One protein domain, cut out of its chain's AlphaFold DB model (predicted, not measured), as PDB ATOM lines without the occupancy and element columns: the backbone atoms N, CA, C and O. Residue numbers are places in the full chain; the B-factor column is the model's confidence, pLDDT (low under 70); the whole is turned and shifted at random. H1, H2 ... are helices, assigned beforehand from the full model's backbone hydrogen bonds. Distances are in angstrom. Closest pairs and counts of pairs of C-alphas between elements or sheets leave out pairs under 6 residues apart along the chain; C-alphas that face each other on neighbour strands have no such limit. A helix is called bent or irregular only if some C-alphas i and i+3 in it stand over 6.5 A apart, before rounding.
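This is residues 3 to 90 of the 92 residues of an uncharacterized protein of Nocardia farcinica (UniProt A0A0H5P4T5). One long helix, H2, has two helices along it that run opposite ways to it, H1 beside its residues 35 to 46 and H3, folded back, beside its residues 41 to 49; H1 and H3 only just touch, at their ends. A short helix, H4, packs crosswise near the start of H3 after a wide loop of residues 65 to 81, and the turn of residues 23 to 30, of which 28 to 30 belong to H2, sticks out at the opposite end of the length. The printed part has 88 residues, with four named helices in the order H1, H2, H3, H4 and no named strand; its class is all helix. It is only just compact, close to loose, with a radius of gyration of the C-alphas of 14.2 A and spans of 45 by 31 by 21 A.

H1, residues 9 to 23, begins with C-alpha 9 at (-32.417, 26.465, -47.022) and is 21.4 A long from first to last C-alpha. H2, residues 28 to 51, is 32.2 A long and begins with C-alpha 28 at (-49.147, 43.010, -34.596). H2 is irregular: C-alphas 30 and 33 are 7.5 A apart, and it has a kink of 32 degrees near residue 35. H3, residues 54 to 64, is 15.2 A long. H4, residues 82 to 87, ends with C-alpha 87 at (-45.433, 4.280, -49.987).

H1 and H2 form a helical hairpin and touch, running opposite ways at a shallow tilt of 32 degrees, only just short of steep. H2 touches H1 with residues 35 to 46 alone, and the closest C-alphas are those of Val 18 and Met 39, 6.4 A apart. H2 and H3 form a second helical hairpin, opposite ways at a shallow tilt of 15 degrees. H2 touches H3 with residues 41 to 49 alone, and the closest C-alphas, of Leu 48 and Ala 57, are 5.0 A apart. H1 and H3 only just touch, with 3 pairs of C-alphas within 8 A, and touch only at their ends; the closest C-alphas are those of Arg 10 and Cys 61, 6.2 A apart. H3 is the hub, touching the three other helices. H3 and H4 touch at a steep tilt of 51 degrees, opposite ways, with the C-alphas of Val 56 and Ile 85 closest at 5.9 A. H4 is apart from H1 and from H2. In H1, H3 and H4 every O i to N i+4 pair is within hydrogen-bond range; in H2 18 of 20 are.

The two C-alphas farthest apart are those of Ser 26 and Phe 90, 46.1 A. The printed part has no cut. The links from H1 to H2 and from H2 to H3 are tight, and the link from H3 to H4, 17 residues, is long. The mean pLDDT of the printed part is 95.0, and no printed residue is under 70.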
ATOM      1  N   LYS A   3     -32.300  24.144 -33.988       86.06
ATOM      2  CA  LYS A   3     -31.601  22.848 -34.087       86.06
ATOM      3  C   LYS A   3     -31.739  22.147 -35.450       86.06
ATOM      4  O   LYS A   3     -31.105  21.120 -35.621       86.06
ATOM      5  N   SER A   4     -32.600  22.628 -36.350       86.94
ATOM      6  CA  SER A   4     -32.783  22.079 -37.707       86.94
ATOM      7  C   SER A   4     -32.121  22.943 -38.783       86.94
ATOM      8  O   SER A   4     -32.488  22.840 -39.949       86.94
ATOM      9  N   ARG A   5     -31.252  23.883 -38.385       91.75
ATOM     10  CA  ARG A   5     -30.625  24.799 -39.336       91.75
ATOM     11  C   ARG A   5     -29.561  24.109 -40.176       91.75
ATOM     12  O   ARG A   5     -28.830  23.276 -39.649       91.75
ATOM     13  N   GLY A   6     -29.441  24.517 -41.439       92.62
ATOM     14  CA  GLY A   6     -28.462  23.988 -42.395       92.62
ATOM     15  C   GLY A   6     -28.918  22.734 -43.143       92.62
ATOM     16  O   GLY A   6     -28.290  22.353 -44.126       92.62
ATOM     17  N   ASP A   7     -30.028  22.123 -42.726       93.12
ATOM     18  CA  ASP A   7     -30.565  20.912 -43.350       93.12
ATOM     19  C   ASP A   7     -31.512  21.222 -44.527       93.12
ATOM     20  O   ASP A   7     -31.694  20.393 -45.419       93.12
ATOM     21  N   ASN A   8     -32.126  22.414 -44.553       96.06
ATOM     22  CA  ASN A   8     -32.956  22.872 -45.667       96.06
ATOM     23  C   ASN A   8     -32.961  24.414 -45.766       96.06
ATOM     24  O   ASN A   8     -33.426  25.072 -44.833       96.06
ATOM     25  N   PRO A   9     -32.544  25.010 -46.900       96.19
ATOM     26  CA  PRO A   9     -32.417  26.465 -47.022       96.19
ATOM     27  C   PRO A   9     -33.755  27.210 -46.911       96.19
ATOM     28  O   PRO A   9     -33.816  28.272 -46.304       96.19
ATOM     29  N   ARG A  10     -34.861  26.631 -47.408       96.81
ATOM     30  CA  ARG A  10     -36.193  27.256 -47.288       96.81
ATOM     31  C   ARG A  10     -36.665  27.293 -45.837       96.81
ATOM     32  O   ARG A  10     -37.347  28.228 -45.423       96.81
ATOM     33  N   LEU A  11     -36.314  26.268 -45.058       98.00
ATOM     34  CA  LEU A  11     -36.597  26.251 -43.627       98.00
ATOM     35  C   LEU A  11     -35.755  27.294 -42.889       98.00
ATOM     36  O   LEU A  11     -36.297  27.989 -42.034       98.00
ATOM     37  N   ASP A  12     -34.475  27.430 -43.232       97.88
ATOM     38  CA  ASP A  12     -33.589  28.436 -42.639       97.88
ATOM     39  C   ASP A  12     -34.122  29.855 -42.859       97.88
ATOM     40  O   ASP A  12     -34.320  30.592 -41.887       97.88
ATOM     41  N   ASP A  13     -34.477  30.183 -44.103       97.81
ATOM     42  CA  ASP A  13     -35.072  31.470 -44.468       97.81
ATOM     43  C   ASP A  13     -36.377  31.731 -43.700       97.81
ATOM     44  O   ASP A  13     -36.627  32.838 -43.211       97.81
ATOM     45  N   ALA A  14     -37.213  30.702 -43.539       97.69
ATOM     46  CA  ALA A  14     -38.461  30.812 -42.798       97.69
ATOM     47  C   ALA A  14     -38.238  30.994 -41.283       97.69
ATOM     48  O   ALA A  14     -38.971  31.761 -40.653       97.69
ATOM     49  N   ILE A  15     -37.219  30.356 -40.689       97.88
ATOM     50  CA  ILE A  15     -36.828  30.592 -39.288       97.88
ATOM     51  C   ILE A  15     -36.378  32.049 -39.112       97.88
ATOM     52  O   ILE A  15     -36.793  32.704 -38.152       97.88
ATOM     53  N   ASP A  16     -35.577  32.576 -40.040       97.75
ATOM     54  CA  ASP A  16     -35.148  33.978 -40.014       97.75
ATOM     55  C   ASP A  16     -36.328  34.942 -40.170       97.75
ATOM     56  O   ASP A  16     -36.405  35.962 -39.478       97.75
ATOM     57  N   ARG A  17     -37.301  34.599 -41.020       97.31
ATOM     58  CA  ARG A  17     -38.536  35.370 -41.172       97.31
ATOM     59  C   ARG A  17     -39.359  35.411 -39.885       97.31
ATOM     60  O   ARG A  17     -39.819  36.489 -39.528       97.31
ATOM     61  N   VAL A  18     -39.505  34.298 -39.160       97.06
ATOM     62  CA  VAL A  18     -40.194  34.293 -37.850       97.06
ATOM     63  C   VAL A  18     -39.544  35.289 -36.889       97.06
ATOM     64  O   VAL A  18     -40.249  36.055 -36.236       97.06
ATOM     65  N   GLY A  19     -38.208  35.325 -36.833       96.44
ATOM     66  CA  GLY A  19     -37.482  36.286 -36.000       96.44
ATOM     67  C   GLY A  19     -37.794  37.741 -36.361       96.44
ATOM     68  O   GLY A  19     -38.022  38.556 -35.472       96.44
ATOM     69  N   LYS A  20     -37.869  38.054 -37.660       97.00
ATOM     70  CA  LYS A  20     -38.219  39.396 -38.154       97.00
ATOM     71  C   LYS A  20     -39.665  39.778 -37.822       97.00
ATOM     72  O   LYS A  20     -39.896  40.868 -37.314       97.00
ATOM     73  N   GLU A  21     -40.619  38.879 -38.059       96.94
ATOM     74  CA  GLU A  21     -42.049  39.127 -37.807       96.94
ATOM     75  C   GLU A  21     -42.357  39.376 -36.325       96.94
ATOM     76  O   GLU A  21     -43.267  40.143 -36.020       96.94
ATOM     77  N   LEU A  22     -41.602  38.743 -35.418       95.31
ATOM     78  CA  LEU A  22     -41.725  38.927 -33.967       95.31
ATOM     79  C   LEU A  22     -40.976  40.159 -33.438       95.31
ATOM     80  O   LEU A  22     -41.273  40.616 -32.336       95.31
ATOM     81  N   ALA A  23     -39.998  40.677 -34.185       97.12
ATOM     82  CA  ALA A  23     -39.260  41.881 -33.813       97.12
ATOM     83  C   ALA A  23     -40.029  43.169 -34.156       97.12
ATOM     84  O   ALA A  23     -39.854  44.180 -33.477       97.12
ATOM     85  N   ASP A  24     -40.881  43.135 -35.183       95.75
ATOM     86  CA  ASP A  24     -41.783  44.236 -35.515       95.75
ATOM     87  C   ASP A  24     -43.118  44.079 -34.779       95.75
ATOM     88  O   ASP A  24     -43.893  43.163 -35.056       95.75
ATOM     89  N   LEU A  25     -43.399  44.985 -33.844       95.12
ATOM     90  CA  LEU A  25     -44.646  44.998 -33.072       95.12
ATOM     91  C   LEU A  25     -45.717  45.920 -33.671       95.12
ATOM     92  O   LEU A  25     -46.838  45.969 -33.165       95.12
ATOM     93  N   SER A  26     -45.397  46.627 -34.755       97.12
ATOM     94  CA  SER A  26     -46.344  47.491 -35.459       97.12
ATOM     95  C   SER A  26     -47.476  46.645 -36.040       97.12
ATOM     96  O   SER A  26     -47.231  45.609 -36.671       97.12
ATOM     97  N   ASP A  27     -48.719  47.058 -35.783       96.31
ATOM     98  CA  ASP A  27     -49.944  46.394 -36.250       96.31
ATOM     99  C   ASP A  27     -49.990  44.882 -35.958       96.31
ATOM    100  O   ASP A  27     -50.612  44.101 -36.688       96.31
ATOM    101  N   ILE A  28     -49.317  44.438 -34.889       95.19
ATOM    102  CA  ILE A  28     -49.147  43.010 -34.596       95.19
ATOM    103  C   ILE A  28     -50.487  42.296 -34.398       95.19
ATOM    104  O   ILE A  28     -50.619  41.133 -34.768       95.19
ATOM    105  N   GLU A  29     -51.512  42.989 -33.900       96.75
ATOM    106  CA  GLU A  29     -52.869  42.450 -33.750       96.75
ATOM    107  C   GLU A  29     -53.483  42.060 -35.105       96.75
ATOM    108  O   GLU A  29     -54.085  40.991 -35.227       96.75
ATOM    109  N   TYR A  30     -53.262  42.867 -36.150       97.69
ATOM    110  CA  TYR A  30     -53.716  42.571 -37.512       97.69
ATOM    111  C   TYR A  30     -52.914  41.431 -38.147       97.69
ATOM    112  O   TYR A  30     -53.473  40.600 -38.869       97.69
ATOM    113  N   ARG A  31     -51.608  41.355 -37.865       97.19
ATOM    114  CA  ARG A  31     -50.713  40.323 -38.416       97.19
ATOM    115  C   ARG A  31     -50.701  39.019 -37.620       97.19
ATOM    116  O   ARG A  31     -50.201  38.019 -38.134       97.19
ATOM    117  N   ALA A  32     -51.274  38.983 -36.416       96.88
ATOM    118  CA  ALA A  32     -51.137  37.879 -35.463       96.88
ATOM    119  C   ALA A  32     -51.411  36.503 -36.087       96.88
ATOM    120  O   ALA A  32     -50.628  35.570 -35.913       96.88
ATOM    121  N   ARG A  33     -52.483  36.378 -36.882       98.12
ATOM    122  CA  ARG A  33     -52.829  35.116 -37.561       98.12
ATOM    123  C   ARG A  33     -51.748  34.668 -38.543       98.12
ATOM    124  O   ARG A  33     -51.424  33.487 -38.571       98.12
ATOM    125  N   ARG A  34     -51.172  35.600 -39.305       96.62
ATOM    126  CA  ARG A  34     -50.118  35.312 -40.284       96.62
ATOM    127  C   ARG A  34     -48.804  34.932 -39.607       96.62
ATOM    128  O   ARG A  34     -48.135  34.005 -40.055       96.62
ATOM    129  N   VAL A  35     -48.459  35.610 -38.513       97.44
ATOM    130  CA  VAL A  35     -47.265  35.288 -37.717       97.44
ATOM    131  C   VAL A  35     -47.391  33.892 -37.105       97.44
ATOM    132  O   VAL A  35     -46.484  33.076 -37.241       97.44
ATOM    133  N   VAL A  36     -48.539  33.577 -36.496       97.94
ATOM    134  CA  VAL A  36     -48.793  32.255 -35.902       97.94
ATOM    135  C   VAL A  36     -48.818  31.150 -36.960       97.94
ATOM    136  O   VAL A  36     -48.259  30.080 -36.725       97.94
ATOM    137  N   GLU A  37     -49.412  31.395 -38.131       97.62
ATOM    138  CA  GLU A  37     -49.371  30.467 -39.269       97.62
ATOM    139  C   GLU A  37     -47.922  30.142 -39.658       97.62
ATOM    140  O   GLU A  37     -47.544  28.970 -39.704       97.62
ATOM    141  N   LEU A  38     -47.083  31.167 -39.851       97.69
ATOM    142  CA  LEU A  38     -45.668  30.983 -40.171       97.69
ATOM    143  C   LEU A  38     -44.941  30.191 -39.074       97.69
ATOM    144  O   LEU A  38     -44.219  29.240 -39.378       97.69
ATOM    145  N   MET A  39     -45.154  30.527 -37.799       98.12
ATOM    146  CA  MET A  39     -44.557  29.800 -36.671       98.12
ATOM    147  C   MET A  39     -44.951  28.318 -36.667       98.12
ATOM    148  O   MET A  39     -44.101  27.456 -36.430       98.12
ATOM    149  N   ALA A  40     -46.220  28.008 -36.939       98.31
ATOM    150  CA  ALA A  40     -46.706  26.635 -37.001       98.31
ATOM    151  C   ALA A  40     -46.058  25.857 -38.155       98.31
ATOM    152  O   ALA A  40     -45.596  24.733 -37.944       98.31
ATOM    153  N   LEU A  41     -45.965  26.458 -39.347       97.81
ATOM    154  CA  LEU A  41     -45.317  25.839 -40.507       97.81
ATOM    155  C   LEU A  41     -43.824  25.599 -40.264       97.81
ATOM    156  O   LEU A  41     -43.328  24.506 -40.531       97.81
ATOM    157  N   VAL A  42     -43.113  26.572 -39.690       98.19
ATOM    158  CA  VAL A  42     -41.689  26.436 -39.350       98.19
ATOM    159  C   VAL A  42     -41.469  25.367 -38.280       98.19
ATOM    160  O   VAL A  42     -40.505  24.602 -38.358       98.19
ATOM    161  N   LEU A  43     -42.358  25.260 -37.286       97.94
ATOM    162  CA  LEU A  43     -42.265  24.215 -36.267       97.94
ATOM    163  C   LEU A  43     -42.455  22.827 -36.885       97.94
ATOM    164  O   LEU A  43     -41.652  21.932 -36.620       97.94
ATOM    165  N   GLN A  44     -43.484  22.658 -37.717       98.12
ATOM    166  CA  GLN A  44     -43.747  21.404 -38.423       98.12
ATOM    167  C   GLN A  44     -42.574  21.025 -39.332       98.12
ATOM    168  O   GLN A  44     -42.061  19.910 -39.228       98.12
ATOM    169  N   GLY A  45     -42.087  21.967 -40.144       98.12
ATOM    170  CA  GLY A  45     -40.927  21.772 -41.013       98.12
ATOM    171  C   GLY A  45     -39.685  21.351 -40.228       98.12
ATOM    172  O   GLY A  45     -39.056  20.353 -40.565       98.12
ATOM    173  N   ALA A  46     -39.384  22.023 -39.113       98.25
ATOM    174  CA  ALA A  46     -38.255  21.669 -38.253       98.25
ATOM    175  C   ALA A  46     -38.366  20.260 -37.652       98.25
ATOM    176  O   ALA A  46     -37.351  19.587 -37.472       98.25
ATOM    177  N   GLN A  47     -39.575  19.800 -37.325       98.06
ATOM    178  CA  GLN A  47     -39.780  18.438 -36.834       98.06
ATOM    179  C   GLN A  47     -39.629  17.399 -37.952       98.06
ATOM    180  O   GLN A  47     -38.992  16.372 -37.727       98.06
ATOM    181  N   LEU A  48     -40.147  17.679 -39.151       97.94
ATOM    182  CA  LEU A  48     -40.002  16.801 -40.315       97.94
ATOM    183  C   LEU A  48     -38.548  16.680 -40.769       97.94
ATOM    184  O   LEU A  48     -38.090  15.575 -41.027       97.94
ATOM    185  N   VAL A  49     -37.806  17.783 -40.812       97.69
ATOM    186  CA  VAL A  49     -36.387  17.775 -41.196       97.69
ATOM    187  C   VAL A  49     -35.543  16.968 -40.208       97.69
ATOM    188  O   VAL A  49     -34.681  16.200 -40.615       97.69
ATOM    189  N   ARG A  50     -35.814  17.090 -38.903       96.44
ATOM    190  CA  ARG A  50     -35.013  16.411 -37.870       96.44
ATOM    191  C   ARG A  50     -35.357  14.937 -37.687       96.44
ATOM    192  O   ARG A  50     -34.512  14.176 -37.224       96.44
ATOM    193  N   HIS A  51     -36.611  14.564 -37.921       96.12
ATOM    194  CA  HIS A  51     -37.143  13.274 -37.469       96.12
ATOM    195  C   HIS A  51     -38.041  12.569 -38.491       96.12
ATOM    196  O   HIS A  51     -38.439  11.431 -38.260       96.12
ATOM    197  N   GLY A  52     -38.415  13.237 -39.578       95.19
ATOM    198  CA  GLY A  52     -39.331  12.715 -40.584       95.19
ATOM    199  C   GLY A  52     -38.625  12.001 -41.733       95.19
ATOM    200  O   GLY A  52     -37.402  11.991 -41.854       95.19
ATOM    201  N   HIS A  53     -39.435  11.422 -42.619       96.75
ATOM    202  CA  HIS A  53     -38.948  10.872 -43.877       96.75
ATOM    203  C   HIS A  53     -38.469  12.004 -44.792       96.75
ATOM    204  O   HIS A  53     -39.200  12.977 -44.998       96.75
ATOM    205  N   ARG A  54     -37.281  11.857 -45.393       95.94
ATOM    206  CA  ARG A  54     -36.643  12.912 -46.198       95.94
ATOM    207  C   ARG A  54     -37.553  13.445 -47.306       95.94
ATOM    208  O   ARG A  54     -37.765  14.650 -47.377       95.94
ATOM    209  N   ALA A  55     -38.169  12.553 -48.086       96.62
ATOM    210  CA  ALA A  55     -39.091  12.938 -49.161       96.62
ATOM    211  C   ALA A  55     -40.270  13.801 -48.662       96.62
ATOM    212  O   ALA A  55     -40.663  14.763 -49.317       96.62
ATOM    213  N   VAL A  56     -40.795  13.517 -47.462       97.25
ATOM    214  CA  VAL A  56     -41.877  14.310 -46.855       97.25
ATOM    215  C   VAL A  56     -41.359  15.671 -46.396       97.25
ATOM    216  O   VAL A  56     -42.026  16.678 -46.620       97.25
ATOM    217  N   ALA A  57     -40.186  15.718 -45.760       97.44
ATOM    218  CA  ALA A  57     -39.596  16.964 -45.280       97.44
ATOM    219  C   ALA A  57     -39.266  17.918 -46.441       97.44
ATOM    220  O   ALA A  57     -39.613  19.100 -46.379       97.44
ATOM    221  N   ASP A  58     -38.675  17.389 -47.514       95.75
ATOM    222  CA  ASP A  58     -38.336  18.144 -48.720       95.75
ATOM    223  C   ASP A  58     -39.598  18.676 -49.410       95.75
ATOM    224  O   ASP A  58     -39.688  19.877 -49.684       95.75
ATOM    225  N   ALA A  59     -40.611  17.825 -49.612       95.88
ATOM    226  CA  ALA A  59     -41.884  18.236 -50.203       95.88
ATOM    227  C   ALA A  59     -42.614  19.279 -49.346       95.88
ATOM    228  O   ALA A  59     -43.137  20.264 -49.876       95.88
ATOM    229  N   PHE A  60     -42.629  19.103 -48.020       96.88
ATOM    230  CA  PHE A  60     -43.233  20.060 -47.096       96.88
ATOM    231  C   PHE A  60     -42.536  21.420 -47.185       96.88
ATOM    232  O   PHE A  60     -43.208  22.429 -47.385       96.88
ATOM    233  N   CYS A  61     -41.202  21.462 -47.102       96.62
ATOM    234  CA  CYS A  61     -40.456  22.719 -47.177       96.62
ATOM    235  C   CYS A  61     -40.602  23.391 -48.549       96.62
ATOM    236  O   CYS A  61     -40.768  24.606 -48.610       96.62
ATOM    237  N   ALA A  62     -40.591  22.626 -49.645       95.25
ATOM    238  CA  ALA A  62     -40.755  23.168 -50.995       95.25
ATOM    239  C   ALA A  62     -42.111  23.858 -51.198       95.25
ATOM    240  O   ALA A  62     -42.175  24.885 -51.861       95.25
ATOM    241  N   THR A  63     -43.172  23.317 -50.598       94.94
ATOM    242  CA  THR A  63     -44.551  23.758 -50.858       94.94
ATOM    243  C   THR A  63     -45.121  24.681 -49.790       94.94
ATOM    244  O   THR A  63     -45.970  25.494 -50.100       94.94
ATOM    245  N   ARG A  64     -44.729  24.551 -48.518       94.88
ATOM    246  CA  ARG A  64     -45.285  25.377 -47.425       94.88
ATOM    247  C   ARG A  64     -44.383  26.551 -47.060       94.88
ATOM    248  O   ARG A  64     -44.868  27.522 -46.488       94.88
ATOM    249  N   LEU A  65     -43.085  26.437 -47.340       95.44
ATOM    250  CA  LEU A  65     -42.080  27.460 -47.029       95.44
ATOM    251  C   LEU A  65     -41.433  28.055 -48.288       95.44
ATOM    252  O   LEU A  65     -40.712  29.040 -48.184       95.44
ATOM    253  N   GLY A  66     -41.678  27.461 -49.460       89.12
ATOM    254  CA  GLY A  66     -41.375  28.057 -50.757       89.12
ATOM    255  C   GLY A  66     -42.571  28.819 -51.329       89.12
ATOM    256  O   GLY A  66     -43.683  28.746 -50.807       89.12
ATOM    257  N   ASP A  67     -42.334  29.520 -52.434       81.00
ATOM    258  CA  ASP A  67     -43.337  30.374 -53.082       81.00
ATOM    259  C   ASP A  67     -44.130  29.664 -54.199       81.00
ATOM    260  O   ASP A  67     -45.023  30.260 -54.794       81.00
ATOM    261  N   ASP A  68     -43.823  28.393 -54.485       78.50
ATOM    262  CA  ASP A  68     -44.413  27.617 -55.586       78.50
ATOM    263  C   ASP A  68     -45.437  26.591 -55.068       78.50
ATOM    264  O   ASP A  68     -45.149  25.400 -54.916       78.50
ATOM    265  N   TRP A  69     -46.630  27.079 -54.711       83.38
ATOM    266  CA  TRP A  69     -47.786  26.259 -54.327       83.38
ATOM    267  C   TRP A  69     -49.109  26.982 -54.626       83.38
ATOM    268  O   TRP A  69     -49.161  28.208 -54.720       83.38
ATOM    269  N   GLY A  70     -50.200  26.225 -54.781       85.31
ATOM    270  CA  GLY A  70     -51.528  26.772 -55.076       85.31
ATOM    271  C   GLY A  70     -52.568  26.499 -53.990       85.31
ATOM    272  O   GLY A  70     -52.400  25.635 -53.136       85.31
ATOM    273  N   ILE A  71     -53.700  27.207 -54.060       87.69
ATOM    274  CA  ILE A  71     -54.812  27.068 -53.096       87.69
ATOM    275  C   ILE A  71     -55.423  25.654 -53.131       87.69
ATOM    276  O   ILE A  71     -55.874  25.141 -52.108       87.69
ATOM    277  N   ALA A  72     -55.439  25.015 -54.304       91.31
ATOM    278  CA  ALA A  72     -55.914  23.647 -54.467       91.31
ATOM    279  C   ALA A  72     -54.834  22.619 -54.089       91.31
ATOM    280  O   ALA A  72     -53.643  22.814 -54.346       91.31
ATOM    281  N   PHE A  73     -55.265  21.474 -53.555       91.38
ATOM    282  CA  PHE A  73     -54.402  20.298 -53.452       91.38
ATOM    283  C   PHE A  73     -53.988  19.793 -54.842       91.38
ATOM    284  O   PHE A  73     -54.691  20.006 -55.827       91.38
ATOM    285  N   GLY A  74     -52.847  19.102 -54.910       91.38
ATOM    286  CA  GLY A  74     -52.281  18.603 -56.171       91.38
ATOM    287  C   GLY A  74     -51.356  19.593 -56.889       91.38
ATOM    288  O   GLY A  74     -50.975  19.349 -58.025       91.38
ATOM    289  N   THR A  75     -50.968  20.687 -56.231       91.81
ATOM    290  CA  THR A  75     -50.093  21.745 -56.766       91.81
ATOM    291  C   THR A  75     -48.631  21.571 -56.332       91.81
ATOM    292  O   THR A  75     -47.965  22.526 -55.948       91.81
ATOM    293  N   LEU A  76     -48.138  20.327 -56.322       92.88
ATOM    294  CA  LEU A  76     -46.741  20.044 -55.977       92.88
ATOM    295  C   LEU A  76     -45.800  20.504 -57.107       92.88
ATOM    296  O   LEU A  76     -46.126  20.282 -58.275       92.88
ATOM    297  N   PRO A  77     -44.620  21.065 -56.786       91.00
ATOM    298  CA  PRO A  77     -43.606  21.362 -57.787       91.00
ATOM    299  C   PRO A  77     -43.060  20.073 -58.415       91.00
ATOM    300  O   PRO A  77     -43.067  18.995 -57.808       91.00
ATOM    301  N   THR A  78     -42.538  20.184 -59.635       91.38
ATOM    302  CA  THR A  78     -41.868  19.063 -60.308       91.38
ATOM    303  C   THR A  78     -40.645  18.592 -59.521       91.38
ATOM    304  O   THR A  78     -39.918  19.409 -58.957       91.38
ATOM    305  N   GLY A  79     -40.380  17.284 -59.533       91.56
ATOM    306  CA  GLY A  79     -39.224  16.688 -58.850       91.56
ATOM    307  C   GLY A  79     -39.468  16.313 -57.385       91.56
ATOM    308  O   GLY A  79     -38.553  15.816 -56.734       91.56
ATOM    309  N   VAL A  80     -40.685  16.507 -56.863       94.31
ATOM    310  CA  VAL A  80     -41.091  15.890 -55.594       94.31
ATOM    311  C   VAL A  80     -41.173  14.374 -55.771       94.31
ATOM    312  O   VAL A  80     -41.851  13.887 -56.673       94.31
ATOM    313  N   ASP A  81     -40.517  13.638 -54.877       96.12
ATOM    314  CA  ASP A  81     -40.585  12.177 -54.802       96.12
ATOM    315  C   ASP A  81     -41.931  11.736 -54.202       96.12
ATOM    316  O   ASP A  81     -42.066  11.468 -53.004       96.12
ATOM    317  N   THR A  82     -42.973  11.754 -55.034       95.69
ATOM    318  CA  THR A  82     -44.329  11.381 -54.625       95.69
ATOM    319  C   THR A  82     -44.466   9.893 -54.339       95.69
ATOM    320  O   THR A  82     -45.286   9.533 -53.501       95.69
ATOM    321  N   GLU A  83     -43.674   9.047 -55.001       96.06
ATOM    322  CA  GLU A  83     -43.683   7.594 -54.806       96.06
ATOM    323  C   GLU A  83     -43.306   7.254 -53.360       96.06
ATOM    324  O   GLU A  83     -44.153   6.748 -52.623       96.06
ATOM    325  N   SER A  84     -42.137   7.703 -52.888       96.56
ATOM    326  CA  SER A  84     -41.706   7.486 -51.499       96.56
ATOM    327  C   SER A  84     -42.678   8.073 -50.466       96.56
ATOM    328  O   SER A  84     -42.854   7.532 -49.373       96.56
ATOM    329  N   ILE A  85     -43.309   9.217 -50.768       96.25
ATOM    330  CA  ILE A  85     -44.294   9.841 -49.866       96.25
ATOM    331  C   ILE A  85     -45.540   8.962 -49.724       96.25
ATOM    332  O   ILE A  85     -46.052   8.820 -48.608       96.25
ATOM    333  N   ILE A  86     -46.026   8.421 -50.844       95.88
ATOM    334  CA  ILE A  86     -47.217   7.573 -50.911       95.88
ATOM    335  C   ILE A  86     -46.936   6.224 -50.249       95.88
ATOM    336  O   ILE A  86     -47.705   5.822 -49.380       95.88
ATOM    337  N   GLU A  87     -45.824   5.566 -50.580       95.88
ATOM    338  CA  GLU A  87     -45.433   4.280 -49.987       95.88
ATOM    339  C   GLU A  87     -45.358   4.360 -48.461       95.88
ATOM    340  O   GLU A  87     -45.974   3.565 -47.757       95.88
ATOM    341  N   ARG A  88     -44.708   5.403 -47.931       94.12
ATOM    342  CA  ARG A  88     -44.601   5.665 -46.484       94.12
ATOM    343  C   ARG A  88     -45.957   5.897 -45.796       94.12
ATOM    344  O   ARG A  88     -46.032   5.870 -44.567       94.12
ATOM    345  N   ALA A  89     -47.010   6.242 -46.535       93.44
ATOM    346  CA  ALA A  89     -48.336   6.468 -45.963       93.44
ATOM    347  C   ALA A  89     -49.117   5.167 -45.737       93.44
ATOM    348  O   ALA A  89     -50.044   5.163 -44.926       93.44
ATOM    349  N   PHE A  90     -48.744   4.085 -46.420       92.06
ATOM    350  CA  PHE A  90     -49.327   2.776 -46.186       92.06
ATOM    351  C   PHE A  90     -48.682   2.127 -44.958       92.06
ATOM    352  O   PHE A  90     -47.468   2.160 -44.769       92.06
TER     353      PHE A  90